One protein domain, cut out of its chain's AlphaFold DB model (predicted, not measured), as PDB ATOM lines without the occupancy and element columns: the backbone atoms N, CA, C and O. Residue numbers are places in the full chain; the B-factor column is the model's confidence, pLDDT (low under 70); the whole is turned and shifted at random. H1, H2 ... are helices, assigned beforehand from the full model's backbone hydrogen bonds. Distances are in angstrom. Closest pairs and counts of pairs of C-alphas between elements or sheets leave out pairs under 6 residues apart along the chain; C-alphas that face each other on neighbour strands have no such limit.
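This is residues 174 to 207 and 223 to 253 of the 437 residues of an uncharacterized protein of Pseudogymnoascus sp. 05NY08 (UniProt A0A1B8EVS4). One long helix, H1, makes the length of the domain: its residues 174 to 192 stick out as a free arm, while its residues 196 to 203 pack on the shorter helix H2, which runs the opposite way. After H2 the chain folds back, and the very short helix H3 comes near H2 at Arg 230. The printed part has 65 residues with three named helices, in the order H1, H2, H3, and no named strand; the class is all helix. The whole is loose, with a radius of gyration of the C-alphas of 15.6 A, and spans 52 by 21 by 18 A.

H1, residues 174 to 203, touches H2, residues 226 to 240, with residues 196 to 203 alone. Their closest C-alphas, those of Leu 203 and Arg 230, are 7.1 A apart. The two run opposite ways at a shallow tilt of 32 degrees. H3, residues 246 to 249, is close to H2 but not clearly touching; the closest C-alphas, those of Arg 230 and Leu 248, are 6.4 A apart. H1 and H3 are apart. In H1 and H2 every O i to N i+4 pair is within hydrogen-bond range; H3 is too short for such a pair, and its one O i to N i+3 pair is within range.

H1 begins at C-alpha 174 (241.831, 185.071, 109.425) and measures 43.3 A from first to last C-alpha. H2 begins at C-alpha 226 (202.728, 169.149, 127.119) and measures 21.2 A. H3 measures 5.3 A and ends at C-alpha 249 (204.127, 180.314, 134.112).

The C-alphas farthest apart, those of Lys 174 and Pro 253, are 52.2 A apart. Without residues 174 to 192, which stand free, the body spans 27 by 24 by 17 A. Residues 208 to 222 are not printed; C-alphas 207 and 223 are 14.0 A apart across this cut, which lies in the link from H1 to H2. The link from H2 to H3 is tight. The mean pLDDT of the printed part is 73.0, and residues 205 to 207, 224 and 242 to 253 are under 70.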
ATOM      1  N   LYS A 174     242.371 185.552 108.142       77.31
ATOM      2  CA  LYS A 174     241.831 185.071 109.425       77.31
ATOM      3  C   LYS A 174     240.648 185.913 109.911       77.31
ATOM      4  O   LYS A 174     239.707 185.360 110.468       77.31
ATOM      5  N   GLU A 175     240.679 187.226 109.680       79.06
ATOM      6  CA  GLU A 175     239.553 188.128 109.959       79.06
ATOM      7  C   GLU A 175     238.333 187.808 109.075       79.06
ATOM      8  O   GLU A 175     237.203 187.820 109.564       79.06
ATOM      9  N   ILE A 176     238.549 187.455 107.802       76.81
ATOM     10  CA  ILE A 176     237.485 187.020 106.883       76.81
ATOM     11  C   ILE A 176     236.894 185.669 107.320       76.81
ATOM     12  O   ILE A 176     235.672 185.555 107.435       76.81
ATOM     13  N   ASP A 177     237.733 184.673 107.621       79.94
ATOM     14  CA  ASP A 177     237.292 183.362 108.126       79.94
ATOM     15  C   ASP A 177     236.465 183.520 109.424       79.94
ATOM     16  O   ASP A 177     235.401 182.914 109.578       79.94
ATOM     17  N   GLN A 178     236.905 184.395 110.339       85.50
ATOM     18  CA  GLN A 178     236.197 184.699 111.587       85.50
ATOM     19  C   GLN A 178     234.846 185.399 111.350       85.50
ATOM     20  O   GLN A 178     233.860 185.058 112.006       85.50
ATOM     21  N   TYR A 179     234.774 186.334 110.400       86.56
ATOM     22  CA  TYR A 179     233.534 187.022 110.022       86.56
ATOM     23  C   TYR A 179     232.477 186.052 109.466       86.56
ATOM     24  O   TYR A 179     231.310 186.107 109.866       86.56
ATOM     25  N   TYR A 180     232.872 185.118 108.594       79.19
ATOM     26  CA  TYR A 180     231.951 184.103 108.073       79.19
ATOM     27  C   TYR A 180     231.491 183.112 109.150       79.19
ATOM     28  O   TYR A 180     230.311 182.751 109.168       79.19
ATOM     29  N   ALA A 181     232.371 182.723 110.080       82.19
ATOM     30  CA  ALA A 181     231.992 181.899 111.227       82.19
ATOM     31  C   ALA A 181     230.960 182.602 112.131       82.19
ATOM     32  O   ALA A 181     229.976 181.983 112.539       82.19
ATOM     33  N   GLU A 182     231.123 183.906 112.388       88.62
ATOM     34  CA  GLU A 182     230.168 184.687 113.183       88.62
ATOM     35  C   GLU A 182     228.794 184.805 112.493       88.62
ATOM     36  O   GLU A 182     227.761 184.675 113.150       88.62
ATOM     37  N   ILE A 183     228.756 184.975 111.163       81.88
ATOM     38  CA  ILE A 183     227.499 184.955 110.394       81.88
ATOM     39  C   ILE A 183     226.810 183.592 110.496       81.88
ATOM     40  O   ILE A 183     225.609 183.536 110.765       81.88
ATOM     41  N   GLN A 184     227.542 182.489 110.309       77.50
ATOM     42  CA  GLN A 184     226.960 181.148 110.425       77.50
ATOM     43  C   GLN A 184     226.400 180.897 111.830       77.50
ATOM     44  O   GLN A 184     225.289 180.381 111.956       77.50
ATOM     45  N   GLN A 185     227.120 181.313 112.876       81.12
ATOM     46  CA  GLN A 185     226.641 181.201 114.251       81.12
ATOM     47  C   GLN A 185     225.351 182.005 114.470       81.12
ATOM     48  O   GLN A 185     224.373 181.443 114.964       81.12
ATOM     49  N   ARG A 186     225.299 183.277 114.051       79.56
ATOM     50  CA  ARG A 186     224.087 184.108 114.181       79.56
ATOM     51  C   ARG A 186     222.893 183.519 113.429       79.56
ATOM     52  O   ARG A 186     221.801 183.473 113.984       79.56
ATOM     53  N   ASN A 187     223.102 183.004 112.216       82.00
ATOM     54  CA  ASN A 187     222.045 182.357 111.436       82.00
ATOM     55  C   ASN A 187     221.506 181.094 112.136       82.00
ATOM     56  O   ASN A 187     220.300 180.849 112.123       82.00
ATOM     57  N   MET A 188     222.372 180.304 112.785       76.06
ATOM     58  CA  MET A 188     221.947 179.156 113.598       76.06
ATOM     59  C   MET A 188     221.199 179.587 114.867       76.06
ATOM     60  O   MET A 188     220.189 178.979 115.214       76.06
ATOM     61  N   GLU A 189     221.650 180.638 115.553       79.31
ATOM     62  CA  GLU A 189     220.967 181.195 116.730       79.31
ATOM     63  C   GLU A 189     219.574 181.748 116.375       79.31
ATOM     64  O   GLU A 189     218.605 181.470 117.086       79.31
ATOM     65  N   GLU A 190     219.439 182.446 115.245       82.94
ATOM     66  CA  GLU A 190     218.162 182.951 114.728       82.94
ATOM     67  C   GLU A 190     217.215 181.813 114.309       82.94
ATOM     68  O   GLU A 190     216.046 181.807 114.702       82.94
ATOM     69  N   ALA A 191     217.718 180.798 113.597       74.94
ATOM     70  CA  ALA A 191     216.936 179.614 113.240       74.94
ATOM     71  C   ALA A 191     216.444 178.852 114.486       74.94
ATOM     72  O   ALA A 191     215.263 178.513 114.584       74.94
ATOM     73  N   ASN A 192     217.317 178.648 115.479       75.56
ATOM     74  CA  ASN A 192     216.954 178.026 116.753       75.56
ATOM     75  C   ASN A 192     215.892 178.846 117.502       75.56
ATOM     76  O   ASN A 192     214.940 178.278 118.041       75.56
ATOM     77  N   LYS A 193     215.999 180.180 117.492       83.44
ATOM     78  CA  LYS A 193     214.984 181.066 118.073       83.44
ATOM     79  C   LYS A 193     213.635 180.938 117.363       83.44
ATOM     80  O   LYS A 193     212.617 180.791 118.035       83.44
ATOM     81  N   ALA A 194     213.612 180.908 116.031       78.81
ATOM     82  CA  ALA A 194     212.386 180.706 115.256       78.81
ATOM     83  C   ALA A 194     211.722 179.340 115.545       78.81
ATOM     84  O   ALA A 194     210.494 179.241 115.643       78.81
ATOM     85  N   VAL A 195     212.517 178.285 115.753       75.25
ATOM     86  CA  VAL A 195     212.016 176.972 116.198       75.25
ATOM     87  C   VAL A 195     211.400 177.061 117.601       75.25
ATOM     88  O   VAL A 195     210.279 176.593 117.801       75.25
ATOM     89  N   LEU A 196     212.052 177.718 118.565       78.88
ATOM     90  CA  LEU A 196     211.481 177.912 119.907       78.88
ATOM     91  C   LEU A 196     210.190 178.750 119.874       78.88
ATOM     92  O   LEU A 196     209.211 178.378 120.519       78.88
ATOM     93  N   ASP A 197     210.142 179.819 119.075       79.44
ATOM     94  CA  ASP A 197     208.950 180.655 118.873       79.44
ATOM     95  C   ASP A 197     207.772 179.864 118.274       79.44
ATOM     96  O   ASP A 197     206.618 180.068 118.663       79.44
ATOM     97  N   THR A 198     208.025 178.955 117.325       80.12
ATOM     98  CA  THR A 198     206.965 178.117 116.732       80.12
ATOM     99  C   THR A 198     206.461 177.050 117.703       80.12
ATOM    100  O   THR A 198     205.245 176.880 117.824       80.12
ATOM    101  N   ILE A 199     207.351 176.405 118.466       77.38
ATOM    102  CA  ILE A 199     206.982 175.490 119.560       77.38
ATOM    103  C   ILE A 199     206.150 176.231 120.618       77.38
ATOM    104  O   ILE A 199     205.127 175.725 121.079       77.38
ATOM    105  N   GLU A 200     206.532 177.458 120.974       81.25
ATOM    106  CA  GLU A 200     205.804 178.274 121.945       81.25
ATOM    107  C   GLU A 200     204.390 178.641 121.471       81.25
ATOM    108  O   GLU A 200     203.428 178.520 122.236       81.25
ATOM    109  N   LYS A 201     204.237 179.021 120.196       80.19
ATOM    110  CA  LYS A 201     202.925 179.275 119.574       80.19
ATOM    111  C   LYS A 201     202.038 178.026 119.584       80.19
ATOM    112  O   LYS A 201     200.856 178.136 119.895       80.19
ATOM    113  N   GLN A 202     202.597 176.842 119.318       72.38
ATOM    114  CA  GLN A 202     201.860 175.569 119.360       72.38
ATOM    115  C   GLN A 202     201.475 175.130 120.786       72.38
ATOM    116  O   GLN A 202     200.431 174.512 120.979       72.38
ATOM    117  N   LEU A 203     202.291 175.458 121.795       72.62
ATOM    118  CA  LEU A 203     202.022 175.157 123.209       72.62
ATOM    119  C   LEU A 203     201.133 176.202 123.909       72.62
ATOM    120  O   LEU A 203     200.726 175.981 125.060       72.62
ATOM    121  N   SER A 204     200.854 177.328 123.249       70.88
ATOM    122  CA  SER A 204     200.024 178.411 123.776       70.88
ATOM    123  C   SER A 204     198.529 178.041 123.785       70.88
ATOM    124  O   SER A 204     198.090 177.223 122.976       70.88
ATOM    125  N   PRO A 205     197.697 178.631 124.669       63.84
ATOM    126  CA  PRO A 205     196.330 178.140 124.879       63.84
ATOM    127  C   PRO A 205     195.250 178.386 123.798       63.84
ATOM    128  O   PRO A 205     194.247 177.671 123.878       63.84
ATOM    129  N   PRO A 206     195.332 179.335 122.831       51.22
ATOM    130  CA  PRO A 206     194.142 179.718 122.058       51.22
ATOM    131  C   PRO A 206     193.615 178.592 121.154       51.22
ATOM    132  O   PRO A 206     192.407 178.481 120.958       51.22
ATOM    133  N   THR A 207     194.482 177.685 120.695       49.50
ATOM    134  CA  THR A 207     194.107 176.524 119.867       49.50
ATOM    135  C   THR A 207     193.279 175.474 120.623       49.50
ATOM    136  O   THR A 207     192.638 174.636 119.999       49.50
ATOM    137  N   GLN A 223     197.998 166.503 127.043       70.44
ATOM    138  CA  GLN A 223     198.726 165.272 126.769       70.44
ATOM    139  C   GLN A 223     199.966 165.230 127.681       70.44
ATOM    140  O   GLN A 223     200.603 166.272 127.847       70.44
ATOM    141  N   PRO A 224     200.346 164.081 128.276       69.44
ATOM    142  CA  PRO A 224     201.334 164.045 129.368       69.44
ATOM    143  C   PRO A 224     202.717 164.648 129.059       69.44
ATOM    144  O   PRO A 224     203.500 164.903 129.975       69.44
ATOM    145  N   TRP A 225     203.032 164.873 127.781       72.44
ATOM    146  CA  TRP A 225     204.239 165.554 127.320       72.44
ATOM    147  C   TRP A 225     204.126 167.090 127.303       72.44
ATOM    148  O   TRP A 225     205.148 167.749 127.458       72.44
ATOM    149  N   ILE A 226     202.930 167.687 127.197       72.75
ATOM    150  CA  ILE A 226     202.728 169.149 127.119       72.75
ATOM    151  C   ILE A 226     203.300 169.875 128.356       72.75
ATOM    152  O   ILE A 226     204.073 170.822 128.176       72.75
ATOM    153  N   PRO A 227     203.054 169.432 129.611       74.25
ATOM    154  CA  PRO A 227     203.681 170.049 130.783       74.25
ATOM    155  C   PRO A 227     205.210 169.899 130.808       74.25
ATOM    156  O   PRO A 227     205.905 170.795 131.291       74.25
ATOM    157  N   LYS A 228     205.748 168.790 130.271       74.50
ATOM    158  CA  LYS A 228     207.201 168.571 130.153       74.50
ATOM    159  C   LYS A 228     207.817 169.515 129.118       74.50
ATOM    160  O   LYS A 228     208.782 170.199 129.441       74.50
ATOM    161  N   ALA A 229     207.215 169.616 127.932       73.25
ATOM    162  CA  ALA A 229     207.651 170.499 126.853       73.25
ATOM    163  C   ALA A 229     207.618 171.976 127.277       73.25
ATOM    164  O   ALA A 229     208.605 172.685 127.102       73.25
ATOM    165  N   ARG A 230     206.545 172.428 127.947       80.75
ATOM    166  CA  ARG A 230     206.495 173.784 128.525       80.75
ATOM    167  C   ARG A 230     207.584 174.013 129.581       80.75
ATOM    168  O   ARG A 230     208.147 175.101 129.630       80.75
ATOM    169  N   LYS A 231     207.904 173.018 130.419       81.56
ATOM    170  CA  LYS A 231     208.990 173.124 131.412       81.56
ATOM    171  C   LYS A 231     210.372 173.211 130.749       81.56
ATOM    172  O   LYS A 231     211.183 174.020 131.189       81.56
ATOM    173  N   TRP A 232     210.622 172.411 129.712       84.44
ATOM    174  CA  TRP A 232     211.850 172.454 128.910       84.44
ATOM    175  C   TRP A 232     212.010 173.813 128.211       84.44
ATOM    176  O   TRP A 232     213.026 174.476 128.391       84.44
ATOM    177  N   LEU A 233     210.951 174.307 127.559       81.19
ATOM    178  CA  LEU A 233     210.930 175.607 126.880       81.19
ATOM    179  C   LEU A 233     211.225 176.782 127.834       81.19
ATOM    180  O   LEU A 233     211.975 177.692 127.483       81.19
ATOM    181  N   ARG A 234     210.700 176.745 129.072       80.50
ATOM    182  CA  ARG A 234     211.076 177.710 130.127       80.50
ATOM    183  C   ARG A 234     212.554 177.610 130.518       80.50
ATOM    184  O   ARG A 234     213.148 178.626 130.868       80.50
ATOM    185  N   GLY A 235     213.142 176.416 130.479       78.06
ATOM    186  CA  GLY A 235     214.572 176.199 130.701       78.06
ATOM    187  C   GLY A 235     215.433 176.844 129.613       78.06
ATOM    188  O   GLY A 235     216.355 177.588 129.939       78.06
ATOM    189  N   GLU A 236     215.094 176.638 128.339       77.75
ATOM    190  CA  GLU A 236     215.843 177.229 127.220       77.75
ATOM    191  C   GLU A 236     215.701 178.758 127.153       77.75
ATOM    192  O   GLU A 236     216.711 179.461 127.097       77.75
ATOM    193  N   ARG A 237     214.484 179.307 127.293       79.06
ATOM    194  CA  ARG A 237     214.282 180.771 127.373       79.06
ATOM    195  C   ARG A 237     215.042 181.408 128.543       79.06
ATOM    196  O   ARG A 237     215.555 182.513 128.403       79.06
ATOM    197  N   ALA A 238     215.152 180.722 129.690       78.25
ATOM    198  CA  ALA A 238     215.930 181.217 130.831       78.25
ATOM    199  C   ALA A 238     217.431 181.342 130.522       78.25
ATOM    200  O   ALA A 238     218.058 182.296 130.980       78.25
ATOM    201  N   LYS A 239     218.004 180.419 129.736       79.50
ATOM    202  CA  LYS A 239     219.412 180.490 129.300       79.50
ATOM    203  C   LYS A 239     219.660 181.655 128.337       79.50
ATOM    204  O   LYS A 239     220.730 182.249 128.380       79.50
ATOM    205  N   GLN A 240     218.674 181.990 127.502       73.88
ATOM    206  CA  GLN A 240     218.742 183.098 126.539       73.88
ATOM    207  C   GLN A 240     218.512 184.486 127.170       73.88
ATOM    208  O   GLN A 240     218.713 185.500 126.509       73.88
ATOM    209  N   GLY A 241     218.094 184.556 128.440       70.50
ATOM    210  CA  GLY A 241     217.868 185.820 129.153       70.50
ATOM    211  C   GLY A 241     216.627 186.608 128.707       70.50
ATOM    212  O   GLY A 241     216.434 187.737 129.156       70.50
ATOM    213  N   GLU A 242     215.777 186.034 127.851       68.94
ATOM    214  CA  GLU A 242     214.566 186.694 127.359       68.94
ATOM    215  C   GLU A 242     213.423 186.681 128.396       68.94
ATOM    216  O   GLU A 242     213.279 185.721 129.165       68.94
ATOM    217  N   PRO A 243     212.564 187.722 128.426       58.53
ATOM    218  CA  PRO A 243     211.401 187.753 129.306       58.53
ATOM    219  C   PRO A 243     210.413 186.639 128.933       58.53
ATOM    220  O   PRO A 243     209.824 186.644 127.853       58.53
ATOM    221  N   GLN A 244     210.219 185.680 129.839       60.84
ATOM    222  CA  GLN A 244     209.362 184.523 129.579       60.84
ATOM    223  C   GLN A 244     207.889 184.907 129.442       60.84
ATOM    224  O   GLN A 244     207.352 185.694 130.226       60.84
ATOM    225  N   ASN A 245     207.215 184.267 128.490       62.00
ATOM    226  CA  ASN A 245     205.793 184.446 128.258       62.00
ATOM    227  C   ASN A 245     204.962 184.032 129.493       62.00
ATOM    228  O   ASN A 245     205.067 182.887 129.954       62.00
ATOM    229  N   PRO A 246     204.102 184.926 130.020       58.69
ATOM    230  CA  PRO A 246     203.305 184.660 131.213       58.69
ATOM    231  C   PRO A 246     202.408 183.416 131.118       58.69
ATOM    232  O   PRO A 246     202.184 182.755 132.133       58.69
ATOM    233  N   PHE A 247     201.928 183.038 129.929       55.66
ATOM    234  CA  PHE A 247     201.082 181.848 129.774       55.66
ATOM    235  C   PHE A 247     201.828 180.539 130.086       55.66
ATOM    236  O   PHE A 247     201.209 179.566 130.519       55.66
ATOM    237  N   LEU A 248     203.161 180.514 129.970       58.84
ATOM    238  CA  LEU A 248     203.976 179.354 130.344       58.84
ATOM    239  C   LEU A 248     204.153 179.215 131.871       58.84
ATOM    240  O   LEU A 248     204.419 178.107 132.346       58.84
ATOM    241  N   MET A 249     203.970 180.293 132.645       56.16
ATOM    242  CA  MET A 249     204.127 180.314 134.112       56.16
ATOM    243  C   MET A 249     202.967 179.652 134.869       56.16
ATOM    244  O   MET A 249     203.148 179.182 135.990       56.16
ATOM    245  N   ALA A 250     201.781 179.543 134.262       53.03
ATOM    246  CA  ALA A 250     200.566 179.043 134.920       53.03
ATOM    247  C   ALA A 250     200.600 177.548 135.329       53.03
ATOM    248  O   ALA A 250     199.628 177.040 135.883       53.03
ATOM    249  N   SER A 251     201.705 176.841 135.062       50.72
ATOM    250  CA  SER A 251     201.875 175.399 135.294       50.72
ATOM    251  C   SER A 251     202.680 175.037 136.554       50.72
ATOM    252  O   SER A 251     202.945 173.856 136.784       50.72
ATOM    253  N   GLU A 252     203.076 176.007 137.385       46.94
ATOM    254  CA  GLU A 252     203.811 175.723 138.626       46.94
ATOM    255  C   GLU A 252     202.888 175.385 139.815       46.94
ATOM    256  O   GLU A 252     202.015 176.187 140.169       46.94
ATOM    257  N   PRO A 253     203.092 174.241 140.503       39.66
ATOM    258  CA  PRO A 253     202.306 173.852 141.671       39.66
ATOM    259  C   PRO A 253     202.739 174.647 142.915       39.66
ATOM    260  O   PRO A 253     203.468 174.153 143.771       39.66
TER     261      PRO A 253